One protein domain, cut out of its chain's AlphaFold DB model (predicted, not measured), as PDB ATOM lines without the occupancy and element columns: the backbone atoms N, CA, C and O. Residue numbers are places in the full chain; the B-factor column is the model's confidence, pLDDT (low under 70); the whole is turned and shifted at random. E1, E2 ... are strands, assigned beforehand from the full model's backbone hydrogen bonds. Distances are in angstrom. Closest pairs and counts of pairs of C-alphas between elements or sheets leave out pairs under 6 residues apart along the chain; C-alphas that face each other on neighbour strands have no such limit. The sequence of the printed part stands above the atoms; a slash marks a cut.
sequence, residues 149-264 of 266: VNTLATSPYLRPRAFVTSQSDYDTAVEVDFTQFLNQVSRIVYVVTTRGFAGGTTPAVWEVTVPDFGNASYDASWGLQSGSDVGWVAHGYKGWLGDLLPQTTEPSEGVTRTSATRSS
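This is residues 149 to 264 of the 266 residues of an uncharacterized protein of Bacteriodetes bacterium 13_1_20CM_4_60_6 (UniProt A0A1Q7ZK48). Two sheets lie face to face as a sandwich with crossed strands: a larger, twisted sheet of four long strands, E4, E3, E6 and E7, has a smaller sheet, E1, E2 and E5, over part of one face. E7, at one edge of the larger sheet, is apart from E1, E2 and E5. The printed part has 116 residues, no named helix and seven strands, E1 to E7 in chain order; the class is all strand, though under half of the residues, 54, are in named elements. The orders are E4 - E3 - E6 - E7 and E1 - E2 - E5, all antiparallel. The whole is only just compact, close to loose, with a radius of gyration of the C-alphas of 15.6 A, and elongated, spanning 47 by 28 by 27 A.

E1, residues 149 to 153, and E2, residues 159 to 165, form a hairpin, with N 150 and O 161 2.9 A apart. The chain then changes sheet to E3, residues 173 to 182, which forms a hairpin with E4, residues 185 to 194; N 178 and O 189 are 2.8 A apart. It returns to E5, residues 205 to 209, antiparallel to E2 at 167 degrees, with N 162 and O 208 2.8 A apart. E6, residues 231 to 239, is the antiparallel neighbour of E3, with N 177 and O 233 2.8 A apart. E6 and E7, residues 256 to 263, form a hairpin, with N 236 and O 260 2.9 A apart. Between the sheets, the closest C-alphas of E4 and E5 are those of Val 191 and Val 208, 6.5 A apart; those of E2 and E3 are Ala 162 and Val 176, 7.4 A apart. The facing parts of the sheets are 9.5 A apart centre to centre, and their strands cross at 50 degrees.

E1 begins at C-alpha 149, (468.901, 315.608, 440.285). E2 measures 20.0 A from first to last C-alpha, E3 29.6 A, E4 29.8 A, E6 26.9 A and E7 24.1 A; E1 and E5 have five residues each. E4 begins at C-alpha 185, (449.541, 305.011, 440.119). E7 ends at C-alpha 263, (465.791, 312.881, 430.203).

The two C-alphas farthest apart are those of Gly 227 and Glu 253, 48.9 A. The printed part has no cut. The long links are E5 to E6, residues 210 to 230, and E6 to E7, residues 240 to 255. The mean pLDDT of the printed part is 92.4; residues 246 to 248 are under 70.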
ATOM      1  N   VAL A 149     470.141 315.751 439.509       97.00
ATOM      2  CA  VAL A 149     468.901 315.608 440.285       97.00
ATOM      3  C   VAL A 149     469.205 314.938 441.618       97.00
ATOM      4  O   VAL A 149     469.741 313.836 441.652       97.00
ATOM      5  N   ASN A 150     468.832 315.605 442.708       96.31
ATOM      6  CA  ASN A 150     469.026 315.137 444.076       96.31
ATOM      7  C   ASN A 150     467.686 315.042 444.813       96.31
ATOM      8  O   ASN A 150     466.732 315.760 444.507       96.31
ATOM      9  N   THR A 151     467.637 314.209 445.848       96.31
ATOM     10  CA  THR A 151     466.518 314.181 446.795       96.31
ATOM     11  C   THR A 151     466.710 315.264 447.851       96.31
ATOM     12  O   THR A 151     467.692 315.240 448.588       96.31
ATOM     13  N   LEU A 152     465.766 316.202 447.940       96.94
ATOM     14  CA  LEU A 152     465.744 317.231 448.979       96.94
ATOM     15  C   LEU A 152     465.121 316.709 450.280       96.94
ATOM     16  O   LEU A 152     465.635 316.978 451.360       96.94
ATOM     17  N   ALA A 153     464.008 315.982 450.172       95.62
ATOM     18  CA  ALA A 153     463.291 315.402 451.305       95.62
ATOM     19  C   ALA A 153     462.534 314.137 450.881       95.62
ATOM     20  O   ALA A 153     462.193 313.982 449.709       95.62
ATOM     21  N   THR A 154     462.255 313.248 451.835       94.94
ATOM     22  CA  THR A 154     461.488 312.002 451.626       94.94
ATOM     23  C   THR A 154     460.168 311.957 452.395       94.94
ATOM     24  O   THR A 154     459.384 311.034 452.184       94.94
ATOM     25  N   SER A 155     459.921 312.928 453.280       91.75
ATOM     26  CA  SER A 155     458.738 313.015 454.138       91.75
ATOM     27  C   SER A 155     458.185 314.448 454.133       91.75
ATOM     28  O   SER A 155     458.990 315.383 454.147       91.75
ATOM     29  N   PRO A 156     456.849 314.641 454.116       92.38
ATOM     30  CA  PRO A 156     455.807 313.601 454.074       92.38
ATOM     31  C   PRO A 156     455.666 312.907 452.707       92.38
ATOM     32  O   PRO A 156     455.028 311.867 452.606       92.38
ATOM     33  N   TYR A 157     456.297 313.451 451.670       94.38
ATOM     34  CA  TYR A 157     456.411 312.865 450.339       94.38
ATOM     35  C   TYR A 157     457.795 313.200 449.758       94.38
ATOM     36  O   TYR A 157     458.518 314.058 450.277       94.38
ATOM     37  N   LEU A 158     458.197 312.500 448.699       96.19
ATOM     38  CA  LEU A 158     459.475 312.696 448.025       96.19
ATOM     39  C   LEU A 158     459.504 314.051 447.307       96.19
ATOM     40  O   LEU A 158     458.624 314.377 446.512       96.19
ATOM     41  N   ARG A 159     460.562 314.823 447.550       96.94
ATOM     42  CA  ARG A 159     460.798 316.126 446.925       96.94
ATOM     43  C   ARG A 159     462.135 316.121 446.192       96.94
ATOM     44  O   ARG A 159     463.174 316.306 446.826       96.94
ATOM     45  N   PRO A 160     462.133 315.900 444.873       97.31
ATOM     46  CA  PRO A 160     463.310 316.097 444.043       97.31
ATOM     47  C   PRO A 160     463.701 317.575 443.910       97.31
ATOM     48  O   PRO A 160     462.867 318.485 443.999       97.31
ATOM     49  N   ARG A 161     464.987 317.799 443.648       97.81
ATOM     50  CA  ARG A 161     465.577 319.082 443.261       97.81
ATOM     51  C   ARG A 161     466.530 318.861 442.094       97.81
ATOM     52  O   ARG A 161     467.465 318.070 442.208       97.81
ATOM     53  N   ALA A 162     466.301 319.573 440.998       98.19
ATOM     54  CA  ALA A 162     467.138 319.552 439.810       98.19
ATOM     55  C   ALA A 162     467.994 320.822 439.706       98.19
ATOM     56  O   ALA A 162     467.539 321.921 440.029       98.19
ATOM     57  N   PHE A 163     469.218 320.656 439.214       98.12
ATOM     58  CA  PHE A 163     470.153 321.724 438.883       98.12
ATOM     59  C   PHE A 163     470.464 321.659 437.390       98.12
ATOM     60  O   PHE A 163     471.071 320.693 436.924       98.12
ATOM     61  N   VAL A 164     470.049 322.683 436.644       97.88
ATOM     62  CA  VAL A 164     470.239 322.763 435.189       97.88
ATOM     63  C   VAL A 164     471.197 323.907 434.880       97.88
ATOM     64  O   VAL A 164     470.876 325.069 435.116       97.88
ATOM     65  N   THR A 165     472.392 323.606 434.372       97.81
ATOM     66  CA  THR A 165     473.347 324.649 433.963       97.81
ATOM     67  C   THR A 165     472.771 325.468 432.815       97.81
ATOM     68  O   THR A 165     472.335 324.906 431.810       97.81
ATOM     69  N   SER A 166     472.802 326.794 432.939       97.31
ATOM     70  CA  SER A 166     472.275 327.683 431.906       97.31
ATOM     71  C   SER A 166     473.056 327.580 430.604       97.31
ATOM     72  O   SER A 166     474.286 327.555 430.589       97.31
ATOM     73  N   GLN A 167     472.321 327.579 429.494       97.69
ATOM     74  CA  GLN A 167     472.855 327.641 428.139       97.69
ATOM     75  C   GLN A 167     472.252 328.859 427.441       97.69
ATOM     76  O   GLN A 167     471.056 329.114 427.557       97.69
ATOM     77  N   SER A 168     473.064 329.600 426.688       96.81
ATOM     78  CA  SER A 168     472.630 330.803 425.958       96.81
ATOM     79  C   SER A 168     471.522 330.541 424.935       96.81
ATOM     80  O   SER A 168     470.787 331.457 424.563       96.81
ATOM     81  N   ASP A 169     471.398 329.298 424.471       97.12
ATOM     82  CA  ASP A 169     470.348 328.866 423.546       97.12
ATOM     83  C   ASP A 169     468.985 328.695 424.243       97.12
ATOM     84  O   ASP A 169     467.960 328.670 423.566       97.12
ATOM     85  N   TYR A 170     468.971 328.639 425.585       97.19
ATOM     86  CA  TYR A 170     467.836 328.274 426.447       97.19
ATOM     87  C   TYR A 170     467.789 329.113 427.742       97.19
ATOM     88  O   TYR A 170     467.592 328.602 428.842       97.19
ATOM     89  N   ASP A 171     468.033 330.418 427.629       95.94
ATOM     90  CA  ASP A 171     468.310 331.317 428.758       95.94
ATOM     91  C   ASP A 171     467.072 331.978 429.397       95.94
ATOM     92  O   ASP A 171     467.209 332.837 430.275       95.94
ATOM     93  N   THR A 172     465.861 331.631 428.955       95.88
ATOM     94  CA  THR A 172     464.629 332.332 429.350       95.88
ATOM     95  C   THR A 172     463.865 331.603 430.456       95.88
ATOM     96  O   THR A 172     463.357 332.257 431.373       95.88
ATOM     97  N   ALA A 173     463.775 330.275 430.391       96.62
ATOM     98  CA  ALA A 173     463.096 329.454 431.391       96.62
ATOM     99  C   ALA A 173     463.603 328.008 431.371       96.62
ATOM    100  O   ALA A 173     464.125 327.543 430.356       96.62
ATOM    101  N   VAL A 174     463.384 327.308 432.483       97.38
ATOM    102  CA  VAL A 174     463.581 325.864 432.613       97.38
ATOM    103  C   VAL A 174     462.341 325.241 433.234       97.38
ATOM    104  O   VAL A 174     461.757 325.787 434.168       97.38
ATOM    105  N   GLU A 175     461.967 324.081 432.724       96.50
ATOM    106  CA  GLU A 175     460.941 323.209 433.284       96.50
ATOM    107  C   GLU A 175     461.567 321.854 433.596       96.50
ATOM    108  O   GLU A 175     462.439 321.391 432.860       96.50
ATOM    109  N   VAL A 176     461.152 321.226 434.691       97.56
ATOM    110  CA  VAL A 176     461.507 319.836 434.971       97.56
ATOM    111  C   VAL A 176     460.261 319.061 435.363       97.56
ATOM    112  O   VAL A 176     459.549 319.435 436.300       97.56
ATOM    113  N   ASP A 177     460.065 317.955 434.660       95.88
ATOM    114  CA  ASP A 177     458.986 317.005 434.857       95.88
ATOM    115  C   ASP A 177     459.558 315.851 435.664       95.88
ATOM    116  O   ASP A 177     460.529 315.220 435.248       95.88
ATOM    117  N   PHE A 178     458.958 315.551 436.807       97.00
ATOM    118  CA  PHE A 178     459.275 314.373 437.603       97.00
ATOM    119  C   PHE A 178     458.115 313.395 437.494       97.00
ATOM    120  O   PHE A 178     456.996 313.723 437.886       97.00
ATOM    121  N   THR A 179     458.379 312.200 436.974       96.00
ATOM    122  CA  THR A 179     457.372 311.155 436.768       96.00
ATOM    123  C   THR A 179     457.729 309.912 437.567       96.00
ATOM    124  O   THR A 179     458.857 309.427 437.518       96.00
ATOM    125  N   GLN A 180     456.751 309.362 438.279       95.81
ATOM    126  CA  GLN A 180     456.884 308.108 439.007       95.81
ATOM    127  C   GLN A 180     455.683 307.213 438.724       95.81
ATOM    128  O   GLN A 180     454.536 307.648 438.835       95.81
ATOM    129  N   PHE A 181     455.951 305.945 438.428       93.62
ATOM    130  CA  PHE A 181     454.929 304.911 438.337       93.62
ATOM    131  C   PHE A 181     455.132 303.901 439.464       93.62
ATOM    132  O   PHE A 181     456.078 303.119 439.450       93.62
ATOM    133  N   LEU A 182     454.246 303.932 440.460       92.06
ATOM    134  CA  LEU A 182     454.334 303.084 441.648       92.06
ATOM    135  C   LEU A 182     452.944 302.573 442.021       92.06
ATOM    136  O   LEU A 182     452.011 303.367 442.156       92.06
ATOM    137  N   ASN A 183     452.819 301.259 442.227       90.00
ATOM    138  CA  ASN A 183     451.565 300.590 442.592       90.00
ATOM    139  C   ASN A 183     450.410 300.908 441.625       90.00
ATOM    140  O   ASN A 183     449.293 301.169 442.059       90.00
ATOM    141  N   GLN A 184     450.692 300.910 440.316       91.69
ATOM    142  CA  GLN A 184     449.734 301.250 439.251       91.69
ATOM    143  C   GLN A 184     449.223 302.704 439.279       91.69
ATOM    144  O   GLN A 184     448.282 303.042 438.567       91.69
ATOM    145  N   VAL A 185     449.859 303.581 440.060       92.19
ATOM    146  CA  VAL A 185     449.541 305.011 440.119       92.19
ATOM    147  C   VAL A 185     450.664 305.804 439.461       92.19
ATOM    148  O   VAL A 185     451.822 305.717 439.882       92.19
ATOM    149  N   SER A 186     450.304 306.591 438.445       93.62
ATOM    150  CA  SER A 186     451.192 307.581 437.837       93.62
ATOM    151  C   SER A 186     451.129 308.883 438.621       93.62
ATOM    152  O   SER A 186     450.047 309.409 438.883       93.62
ATOM    153  N   ARG A 187     452.294 309.395 439.004       94.50
ATOM    154  CA  ARG A 187     452.459 310.658 439.720       94.50
ATOM    155  C   ARG A 187     453.369 311.544 438.909       94.50
ATOM    156  O   ARG A 187     454.454 311.106 438.526       94.50
ATOM    157  N   ILE A 188     452.926 312.768 438.665       94.25
ATOM    158  CA  ILE A 188     453.670 313.707 437.841       94.25
ATOM    159  C   ILE A 188     453.703 315.065 438.522       94.25
ATOM    160  O   ILE A 188     452.671 315.574 438.961       94.25
ATOM    161  N   VAL A 189     454.899 315.638 438.613       94.88
ATOM    162  CA  VAL A 189     455.126 316.989 439.121       94.88
ATOM    163  C   VAL A 189     455.898 317.766 438.069       94.88
ATOM    164  O   VAL A 189     457.018 317.392 437.737       94.88
ATOM    165  N   TYR A 190     455.306 318.853 437.587       93.12
ATOM    166  CA  TYR A 190     455.931 319.794 436.664       93.12
ATOM    167  C   TYR A 190     456.324 321.040 437.448       93.12
ATOM    168  O   TYR A 190     455.493 321.614 438.160       93.12
ATOM    169  N   VAL A 191     457.583 321.457 437.354       95.50
ATOM    170  CA  VAL A 191     458.055 322.686 437.997       95.50
ATOM    171  C   VAL A 191     458.725 323.561 436.957       95.50
ATOM    172  O   VAL A 191     459.727 323.175 436.361       95.50
ATOM    173  N   VAL A 192     458.190 324.766 436.788       95.25
ATOM    174  CA  VAL A 192     458.721 325.775 435.873       95.25
ATOM    175  C   VAL A 192     459.377 326.890 436.673       95.25
ATOM    176  O   VAL A 192     458.788 327.432 437.606       95.25
ATOM    177  N   THR A 193     460.581 327.277 436.269       95.19
ATOM    178  CA  THR A 193     461.238 328.505 436.716       95.19
ATOM    179  C   THR A 193     461.555 329.376 435.509       95.19
ATOM    180  O   THR A 193     461.918 328.892 434.437       95.19
ATOM    181  N   THR A 194     461.402 330.686 435.661       95.31
ATOM    182  CA  THR A 194     461.675 331.644 434.586       95.31
ATOM    183  C   THR A 194     462.717 332.647 435.023       95.31
ATOM    184  O   THR A 194     462.889 332.918 436.212       95.31
ATOM    185  N   ARG A 195     463.361 333.288 434.048       95.00
ATOM    186  CA  ARG A 195     464.236 334.435 434.299       95.00
ATOM    187  C   ARG A 195     463.526 335.529 435.099       95.00
ATOM    188  O   ARG A 195     464.136 336.143 435.965       95.00
ATOM    189  N   GLY A 196     462.243 335.764 434.817       92.38
ATOM    190  CA  GLY A 196     461.428 336.736 435.550       92.38
ATOM    191  C   GLY A 196     461.295 336.375 437.029       92.38
ATOM    192  O   GLY A 196     461.501 337.230 437.885       92.38
ATOM    193  N   PHE A 197     461.038 335.100 437.328       91.75
ATOM    194  CA  PHE A 197     460.987 334.593 438.702       91.75
ATOM    195  C   PHE A 197     462.354 334.667 439.407       91.75
ATOM    196  O   PHE A 197     462.426 335.024 440.578       91.75
ATOM    197  N   ALA A 198     463.447 334.418 438.682       92.56
ATOM    198  CA  ALA A 198     464.822 334.477 439.185       92.56
ATOM    199  C   ALA A 198     465.394 335.911 439.335       92.56
ATOM    200  O   ALA A 198     466.609 336.098 439.360       92.56
ATOM    201  N   GLY A 199     464.544 336.940 439.416       92.94
ATOM    202  CA  GLY A 199     464.980 338.331 439.611       92.94
ATOM    203  C   GLY A 199     465.371 339.070 438.326       92.94
ATOM    204  O   GLY A 199     466.093 340.062 438.376       92.94
ATOM    205  N   GLY A 200     464.914 338.599 437.164       92.12
ATOM    206  CA  GLY A 200     465.084 339.273 435.871       92.12
ATOM    207  C   GLY A 200     466.397 338.972 435.144       92.12
ATOM    208  O   GLY A 200     466.556 339.384 433.995       92.12
ATOM    209  N   THR A 201     467.308 338.208 435.752       94.06
ATOM    210  CA  THR A 201     468.575 337.778 435.138       94.06
ATOM    211  C   THR A 201     468.646 336.259 435.041       94.06
ATOM    212  O   THR A 201     468.074 335.545 435.863       94.06
ATOM    213  N   THR A 202     469.278 335.751 433.982       96.19
ATOM    214  CA  THR A 202     469.473 334.308 433.812       96.19
ATOM    215  C   THR A 202     470.509 333.846 434.838       96.19
ATOM    216  O   THR A 202     471.643 334.329 434.785       96.19
ATOM    217  N   PRO A 203     470.168 332.940 435.772       96.75
ATOM    218  CA  PRO A 203     471.138 332.434 436.733       96.75
ATOM    219  C   PRO A 203     472.202 331.592 436.018       96.75
ATOM    220  O   PRO A 203     471.968 331.098 434.921       96.75
ATOM    221  N   ALA A 204     473.367 331.374 436.629       97.06
ATOM    222  CA  ALA A 204     474.363 330.450 436.066       97.06
ATOM    223  C   ALA A 204     473.871 328.987 436.080       97.06
ATOM    224  O   ALA A 204     474.196 328.195 435.195       97.06
ATOM    225  N   VAL A 205     473.064 328.644 437.086       97.69
ATOM    226  CA  VAL A 205     472.409 327.346 437.254       97.69
ATOM    227  C   VAL A 205     470.967 327.599 437.675       97.69
ATOM    228  O   VAL A 205     470.718 328.328 438.634       97.69
ATOM    229  N   TRP A 206     470.021 326.992 436.972       97.88
ATOM    230  CA  TRP A 206     468.623 326.962 437.370       97.88
ATOM    231  C   TRP A 206     468.430 325.917 438.460       97.88
ATOM    232  O   TRP A 206     468.700 324.735 438.244       97.88
ATOM    233  N   GLU A 207     467.950 326.346 439.622       96.75
ATOM    234  CA  GLU A 207     467.483 325.441 440.666       96.75
ATOM    235  C   GLU A 207     465.973 325.243 440.520       96.75
ATOM    236  O   GLU A 207     465.192 326.190 440.624       96.75
ATOM    237  N   VAL A 208     465.564 323.999 440.283       97.06
ATOM    238  CA  VAL A 208     464.164 323.609 440.111       97.06
ATOM    239  C   VAL A 208     463.807 322.628 441.216       97.06
ATOM    240  O   VAL A 208     464.228 321.473 441.211       97.06
ATOM    241  N   THR A 209     463.065 323.108 442.210       95.88
ATOM    242  CA  THR A 209     462.720 322.344 443.416       95.88
ATOM    243  C   THR A 209     461.233 322.040 443.440       95.88
ATOM    244  O   THR A 209     460.432 322.965 443.317       95.88
ATOM    245  N   VAL A 210     460.856 320.782 443.701       95.81
ATOM    246  CA  VAL A 210     459.463 320.451 444.031       95.81
ATOM    247  C   VAL A 210     459.063 321.187 445.320       95.81
ATOM    248  O   VAL A 210     459.692 320.959 446.368       95.81
ATOM    249  N   PRO A 211     458.060 322.088 445.279       93.12
ATOM    250  CA  PRO A 211     457.674 322.880 446.441       93.12
ATOM    251  C   PRO A 211     457.176 322.028 447.615       93.12
ATOM    252  O   PRO A 211     456.785 320.869 447.464       93.12
ATOM    253  N   ASP A 212     457.215 322.621 448.807       92.56
ATOM    254  CA  ASP A 212     456.549 322.052 449.974       92.56
ATOM    255  C   ASP A 212     455.083 322.486 449.990       92.56
ATOM    256  O   ASP A 212     454.783 323.679 450.012       92.56
ATOM    257  N   PHE A 213     454.181 321.517 449.996       88.31
ATOM    258  CA  PHE A 213     452.739 321.689 450.032       88.31
ATOM    259  C   PHE A 213     452.150 321.206 451.363       88.31
ATOM    260  O   PHE A 213     450.934 321.258 451.535       88.31
ATOM    261  N   GLY A 214     452.974 320.778 452.330       81.00
ATOM    262  CA  GLY A 214     452.508 320.223 453.607       81.00
ATOM    263  C   GLY A 214     451.590 321.158 454.407       81.00
ATOM    264  O   GLY A 214     450.733 320.691 455.148       81.00
ATOM    265  N   ASN A 215     451.694 322.474 454.196       78.56
ATOM    266  CA  ASN A 215     450.847 323.478 454.852       78.56
ATOM    267  C   ASN A 215     449.533 323.786 454.102       78.56
ATOM    268  O   ASN A 215     448.744 324.600 454.576       78.56
ATOM    269  N   ALA A 216     449.290 323.175 452.938       79.00
ATOM    270  CA  ALA A 216     448.174 323.499 452.042       79.00
ATOM    271  C   ALA A 216     447.042 322.450 452.054       79.00
ATOM    272  O   ALA A 216     446.341 322.298 451.056       79.00
ATOM    273  N   SER A 217     446.884 321.689 453.147       83.06
ATOM    274  CA  SER A 217     445.985 320.515 453.213       83.06
ATOM    275  C   SER A 217     446.241 319.497 452.094       83.06
ATOM    276  O   SER A 217     445.339 318.778 451.668       83.06
ATOM    277  N   TYR A 218     447.476 319.461 451.595       89.94
ATOM    278  CA  TYR A 218     447.889 318.559 450.537       89.94
ATOM    279  C   TYR A 218     447.957 317.128 451.068       89.94
ATOM    280  O   TYR A 218     448.659 316.856 452.045       89.94
ATOM    281  N   ASP A 219     447.251 316.208 450.414       91.56
ATOM    282  CA  ASP A 219     447.370 314.788 450.714       91.56
ATOM    283  C   ASP A 219     448.714 314.276 450.180       91.56
ATOM    284  O   ASP A 219     448.957 314.213 448.973       91.56
ATOM    285  N   ALA A 220     449.603 313.896 451.097       92.31
ATOM    286  CA  ALA A 220     450.936 313.413 450.765       92.31
ATOM    287  C   ALA A 220     450.930 312.168 449.859       92.31
ATOM    288  O   ALA A 220     451.921 311.922 449.172       92.31
ATOM    289  N   SER A 221     449.833 311.402 449.803       91.19
ATOM    290  CA  SER A 221     449.693 310.249 448.902       91.19
ATOM    291  C   SER A 221     449.607 310.638 447.418       91.19
ATOM    292  O   SER A 221     449.930 309.816 446.547       91.19
ATOM    293  N   TRP A 222     449.226 311.889 447.128       91.88
ATOM    294  CA  TRP A 222     449.185 312.456 445.774       91.88
ATOM    295  C   TRP A 222     450.584 312.811 445.256       91.88
ATOM    296  O   TRP A 222     450.805 312.830 444.045       91.88
ATOM    297  N   GLY A 223     451.535 313.069 446.160       93.06
ATOM    298  CA  GLY A 223     452.912 313.428 445.825       93.06
ATOM    299  C   GLY A 223     453.770 312.221 445.471       93.06
ATOM    300  O   GLY A 223     453.387 311.078 445.722       93.06
ATOM    301  N   LEU A 224     454.956 312.472 444.908       95.94
ATOM    302  CA  LEU A 224     455.966 311.436 444.653       95.94
ATOM    303  C   LEU A 224     456.295 310.689 445.955       95.94
ATOM    304  O   LEU A 224     456.367 311.290 447.021       95.94
ATOM    305  N   GLN A 225     456.513 309.382 445.888       95.88
ATOM    306  CA  GLN A 225     456.742 308.530 447.058       95.88
ATOM    307  C   GLN A 225     458.209 308.099 447.146       95.88
ATOM    308  O   GLN A 225     458.888 307.956 446.131       95.88
ATOM    309  N   SER A 226     458.715 307.884 448.361       93.12
ATOM    310  CA  SER A 226     460.063 307.337 448.560       93.12
ATOM    311  C   SER A 226     460.118 305.832 448.236       93.12
ATOM    312  O   SER A 226     459.096 305.150 448.239       93.12
ATOM    313  N   GLY A 227     461.314 305.306 447.944       86.88
ATOM    314  CA  GLY A 227     461.530 303.869 447.707       86.88
ATOM    315  C   GLY A 227     461.208 303.362 446.295       86.88
ATOM    316  O   GLY A 227     461.226 302.156 446.071       86.88
ATOM    317  N   SER A 228     460.933 304.256 445.342       88.81
ATOM    318  CA  SER A 228     460.721 303.936 443.927       88.81
ATOM    319  C   SER A 228     461.398 304.980 443.045       88.81
ATOM    320  O   SER A 228     461.464 306.154 443.420       88.81
ATOM    321  N   ASP A 229     461.893 304.549 441.887       91.56
ATOM    322  CA  ASP A 229     462.591 305.418 440.946       91.56
ATOM    323  C   ASP A 229     461.687 306.542 440.426       91.56
ATOM    324  O   ASP A 229     460.491 306.367 440.179       91.56
ATOM    325  N   VAL A 230     462.291 307.716 440.254       95.50
ATOM    326  CA  VAL A 230     461.657 308.886 439.649       95.50
ATOM    327  C   VAL A 230     462.376 309.173 438.343       95.50
ATOM    328  O   VAL A 230     463.555 309.530 438.341       95.50
ATOM    329  N   GLY A 231     461.657 309.026 437.234       95.25
ATOM    330  CA  GLY A 231     462.112 309.512 435.941       95.25
ATOM    331  C   GLY A 231     462.017 311.032 435.888       95.25
ATOM    332  O   GLY A 231     461.138 311.628 436.518       95.25
ATOM    333  N   TRP A 232     462.904 311.667 435.128       95.50
ATOM    334  CA  TRP A 232     462.836 313.106 434.907       95.50
ATOM    335  C   TRP A 232     463.039 313.489 433.447       95.50
ATOM    336  O   TRP A 232     463.758 312.818 432.702       95.50
ATOM    337  N   VAL A 233     462.420 314.605 433.061       95.62
ATOM    338  CA  VAL A 233     462.668 315.308 431.800       95.62
ATOM    339  C   VAL A 233     462.889 316.779 432.121       95.62
ATOM    340  O   VAL A 233     462.029 317.419 432.709       95.62
ATOM    341  N   ALA A 234     464.052 317.313 431.770       97.00
ATOM    342  CA  ALA A 234     464.342 318.736 431.845       97.00
ATOM    343  C   ALA A 234     464.148 319.373 430.472       97.00
ATOM    344  O   ALA A 234     464.591 318.821 429.463       97.00
ATOM    345  N   HIS A 235     463.556 320.561 430.454       96.62
ATOM    346  CA  HIS A 235     463.365 321.389 429.274       96.62
ATOM    347  C   HIS A 235     464.036 322.741 429.489       96.62
ATOM    348  O   HIS A 235     463.856 323.376 430.525       96.62
ATOM    349  N   GLY A 236     464.798 323.197 428.501       97.25
ATOM    350  CA  GLY A 236     465.314 324.561 428.434       97.25
ATOM    351  C   GLY A 236     464.584 325.356 427.358       97.25
ATOM    352  O   GLY A 236     464.290 324.815 426.292       97.25
ATOM    353  N   TYR A 237     464.326 326.643 427.608       97.19
ATOM    354  CA  TYR A 237     463.566 327.509 426.706       97.19
ATOM    355  C   TYR A 237     464.233 328.858 426.455       97.19
ATOM    356  O   TYR A 237     464.797 329.477 427.360       97.19
ATOM    357  N   LYS A 238     464.065 329.371 425.234       96.12
ATOM    358  CA  LYS A 238     464.388 330.748 424.855       96.12
ATOM    359  C   LYS A 238     463.267 331.390 424.051       96.12
ATOM    360  O   LYS A 238     462.721 330.770 423.140       96.12
ATOM    361  N   GLY A 239     462.989 332.659 424.348       92.62
ATOM    362  CA  GLY A 239     462.016 333.469 423.615       92.62
ATOM    363  C   GLY A 239     460.604 333.380 424.195       92.62
ATOM    364  O   GLY A 239     460.422 333.466 425.407       92.62
ATOM    365  N   TRP A 240     459.602 333.271 423.322       89.12
ATOM    366  CA  TRP A 240     458.187 333.251 423.712       89.12
ATOM    367  C   TRP A 240     457.813 331.975 424.490       89.12
ATOM    368  O   TRP A 240     458.274 330.886 424.151       89.12
ATOM    369  N   LEU A 241     456.984 332.115 425.533       87.25
ATOM    370  CA  LEU A 241     456.639 331.051 426.494       87.25
ATOM    371  C   LEU A 241     455.122 330.794 426.602       87.25
ATOM    372  O   LEU A 241     454.687 330.240 427.607       87.25
ATOM    373  N   GLY A 242     454.300 331.220 425.636       78.44
ATOM    374  CA  GLY A 242     452.836 331.131 425.771       78.44
ATOM    375  C   GLY A 242     452.267 329.710 425.821       78.44
ATOM    376  O   GLY A 242     451.167 329.530 426.326       78.44
ATOM    377  N   ASP A 243     453.034 328.701 425.398       71.62
ATOM    378  CA  ASP A 243     452.675 327.286 425.596       71.62
ATOM    379  C   ASP A 243     452.950 326.798 427.032       71.62
ATOM    380  O   ASP A 243     452.374 325.809 427.473       71.62
ATOM    381  N   LEU A 244     453.870 327.460 427.745       78.44
ATOM    382  CA  LEU A 244     454.348 327.057 429.073       78.44
ATOM    383  C   LEU A 244     453.621 327.800 430.193       78.44
ATOM    384  O   LEU A 244     453.364 327.259 431.263       78.44
ATOM    385  N   LEU A 245     453.331 329.075 429.957       80.19
ATOM    386  CA  LEU A 245     452.648 329.942 430.897       80.19
ATOM    387  C   LEU A 245     451.402 330.497 430.220       80.19
ATOM    388  O   LEU A 245     451.496 330.877 429.053       80.19
ATOM    389  N   PRO A 246     450.272 330.625 430.940       68.81
ATOM    390  CA  PRO A 246     449.112 331.331 430.420       68.81
ATOM    391  C   PRO A 246     449.521 332.775 430.112       68.81
ATOM    392  O   PRO A 246     449.638 333.615 431.005       68.81
ATOM    393  N   GLN A 247     449.807 333.049 428.841       65.69
ATOM    394  CA  GLN A 247     450.103 334.384 428.351       65.69
ATOM    395  C   GLN A 247     448.838 334.990 427.765       65.69
ATOM    396  O   GLN A 247     448.052 334.327 427.097       65.69
ATOM    397  N   THR A 248     448.654 336.282 428.005       59.00
ATOM    398  CA  THR A 248     447.535 337.052 427.457       59.00
ATOM    399  C   THR A 248     447.817 337.578 426.049       59.00
ATOM    400  O   THR A 248     446.946 338.197 425.444       59.00
ATOM    401  N   THR A 249     449.025 337.356 425.520       71.75
ATOM    402  CA  THR A 249     449.463 337.882 424.225       71.75
ATOM    403  C   THR A 249     449.910 336.767 423.293       71.75
ATOM    404  O   THR A 249     450.910 336.089 423.541       71.75
ATOM    405  N   GLU A 250     449.188 336.636 422.185       80.94
ATOM    406  CA  GLU A 250     449.578 335.806 421.050       80.94
ATOM    407  C   GLU A 250     450.927 336.257 420.463       80.94
ATOM    408  O   GLU A 250     451.249 337.451 420.496       80.94
ATOM    409  N   PRO A 251     451.726 335.330 419.904       87.81
ATOM    410  CA  PRO A 251     452.981 335.685 419.268       87.81
ATOM    411  C   PRO A 251     452.716 336.521 418.010       87.81
ATOM    412  O   PRO A 251     451.793 336.257 417.240       87.81
ATOM    413  N   SER A 252     453.544 337.539 417.796       90.94
ATOM    414  CA  SER A 252     453.542 338.338 416.573       90.94
ATOM    415  C   SER A 252     454.495 337.756 415.526       90.94
ATOM    416  O   SER A 252     455.307 336.868 415.794       90.94
ATOM    417  N   GLU A 253     454.416 338.281 414.306       93.94
ATOM    418  CA  GLU A 253     455.392 337.981 413.260       93.94
ATOM    419  C   GLU A 253     456.830 338.264 413.721       93.94
ATOM    420  O   GLU A 253     457.107 339.260 414.391       93.94
ATOM    421  N   GLY A 254     457.754 337.378 413.344       93.31
ATOM    422  CA  GLY A 254     459.178 337.483 413.657       93.31
ATOM    423  C   GLY A 254     459.563 336.894 415.014       93.31
ATOM    424  O   GLY A 254     460.748 336.657 415.258       93.31
ATOM    425  N   VAL A 255     458.591 336.590 415.880       94.31
ATOM    426  CA  VAL A 255     458.856 335.895 417.143       94.31
ATOM    427  C   VAL A 255     459.445 334.512 416.857       94.31
ATOM    428  O   VAL A 255     458.985 333.777 415.983       94.31
ATOM    429  N   THR A 256     460.481 334.163 417.618       94.19
ATOM    430  CA  THR A 256     461.109 332.841 417.600       94.19
ATOM    431  C   THR A 256     461.121 332.267 419.009       94.19
ATOM    432  O   THR A 256     461.433 332.968 419.975       94.19
ATOM    433  N   ARG A 257     460.814 330.977 419.118       93.94
ATOM    434  CA  ARG A 257     460.984 330.171 420.326       93.94
ATOM    435  C   ARG A 257     461.952 329.039 420.024       93.94
ATOM    436  O   ARG A 257     461.859 328.417 418.971       93.94
ATOM    437  N   THR A 258     462.862 328.774 420.951       96.88
ATOM    438  CA  THR A 258     463.763 327.615 420.890       96.88
ATOM    439  C   THR A 258     463.622 326.819 422.177       96.88
ATOM    440  O   THR A 258     463.482 327.408 423.251       96.88
ATOM    441  N   SER A 259     463.642 325.494 422.084       96.62
ATOM    442  CA  SER A 259     463.685 324.619 423.247       96.62
ATOM    443  C   SER A 259     464.566 323.399 423.023       96.62
ATOM    444  O   SER A 259     464.859 323.029 421.884       96.62
ATOM    445  N   ALA A 260     464.998 322.784 424.115       96.62
ATOM    446  CA  ALA A 260     465.618 321.469 424.100       96.62
ATOM    447  C   ALA A 260     465.229 320.676 425.335       96.62
ATOM    448  O   ALA A 260     464.970 321.265 426.382       96.62
ATOM    449  N   THR A 261     465.230 319.353 425.209       95.81
ATOM    450  CA  THR A 261     464.931 318.435 426.302       95.81
ATOM    451  C   THR A 261     466.120 317.545 426.631       95.81
ATOM    452  O   THR A 261     466.988 317.288 425.792       95.81
ATOM    453  N   ARG A 262     466.148 317.054 427.868       95.00
ATOM    454  CA  ARG A 262     467.039 315.992 428.336       95.00
ATOM    455  C   ARG A 262     466.282 315.116 429.321       95.00
ATOM    456  O   ARG A 262     465.565 315.655 430.151       95.00
ATOM    457  N   SER A 263     466.453 313.801 429.271       92.50
ATOM    458  CA  SER A 263     465.791 312.881 430.203       92.50
ATOM    459  C   SER A 263     466.776 311.970 430.934       92.50
ATOM    460  O   SER A 263     467.926 311.813 430.513       92.50
ATOM    461  N   SER A 264     466.309 311.362 432.027       88.88
ATOM    462  CA  SER A 264     467.040 310.377 432.840       88.88
ATOM    463  C   SER A 264     467.307 309.039 432.143       88.88
ATOM    464  O   SER A 264     468.002 308.200 432.709       88.88
TER     465      SER A 264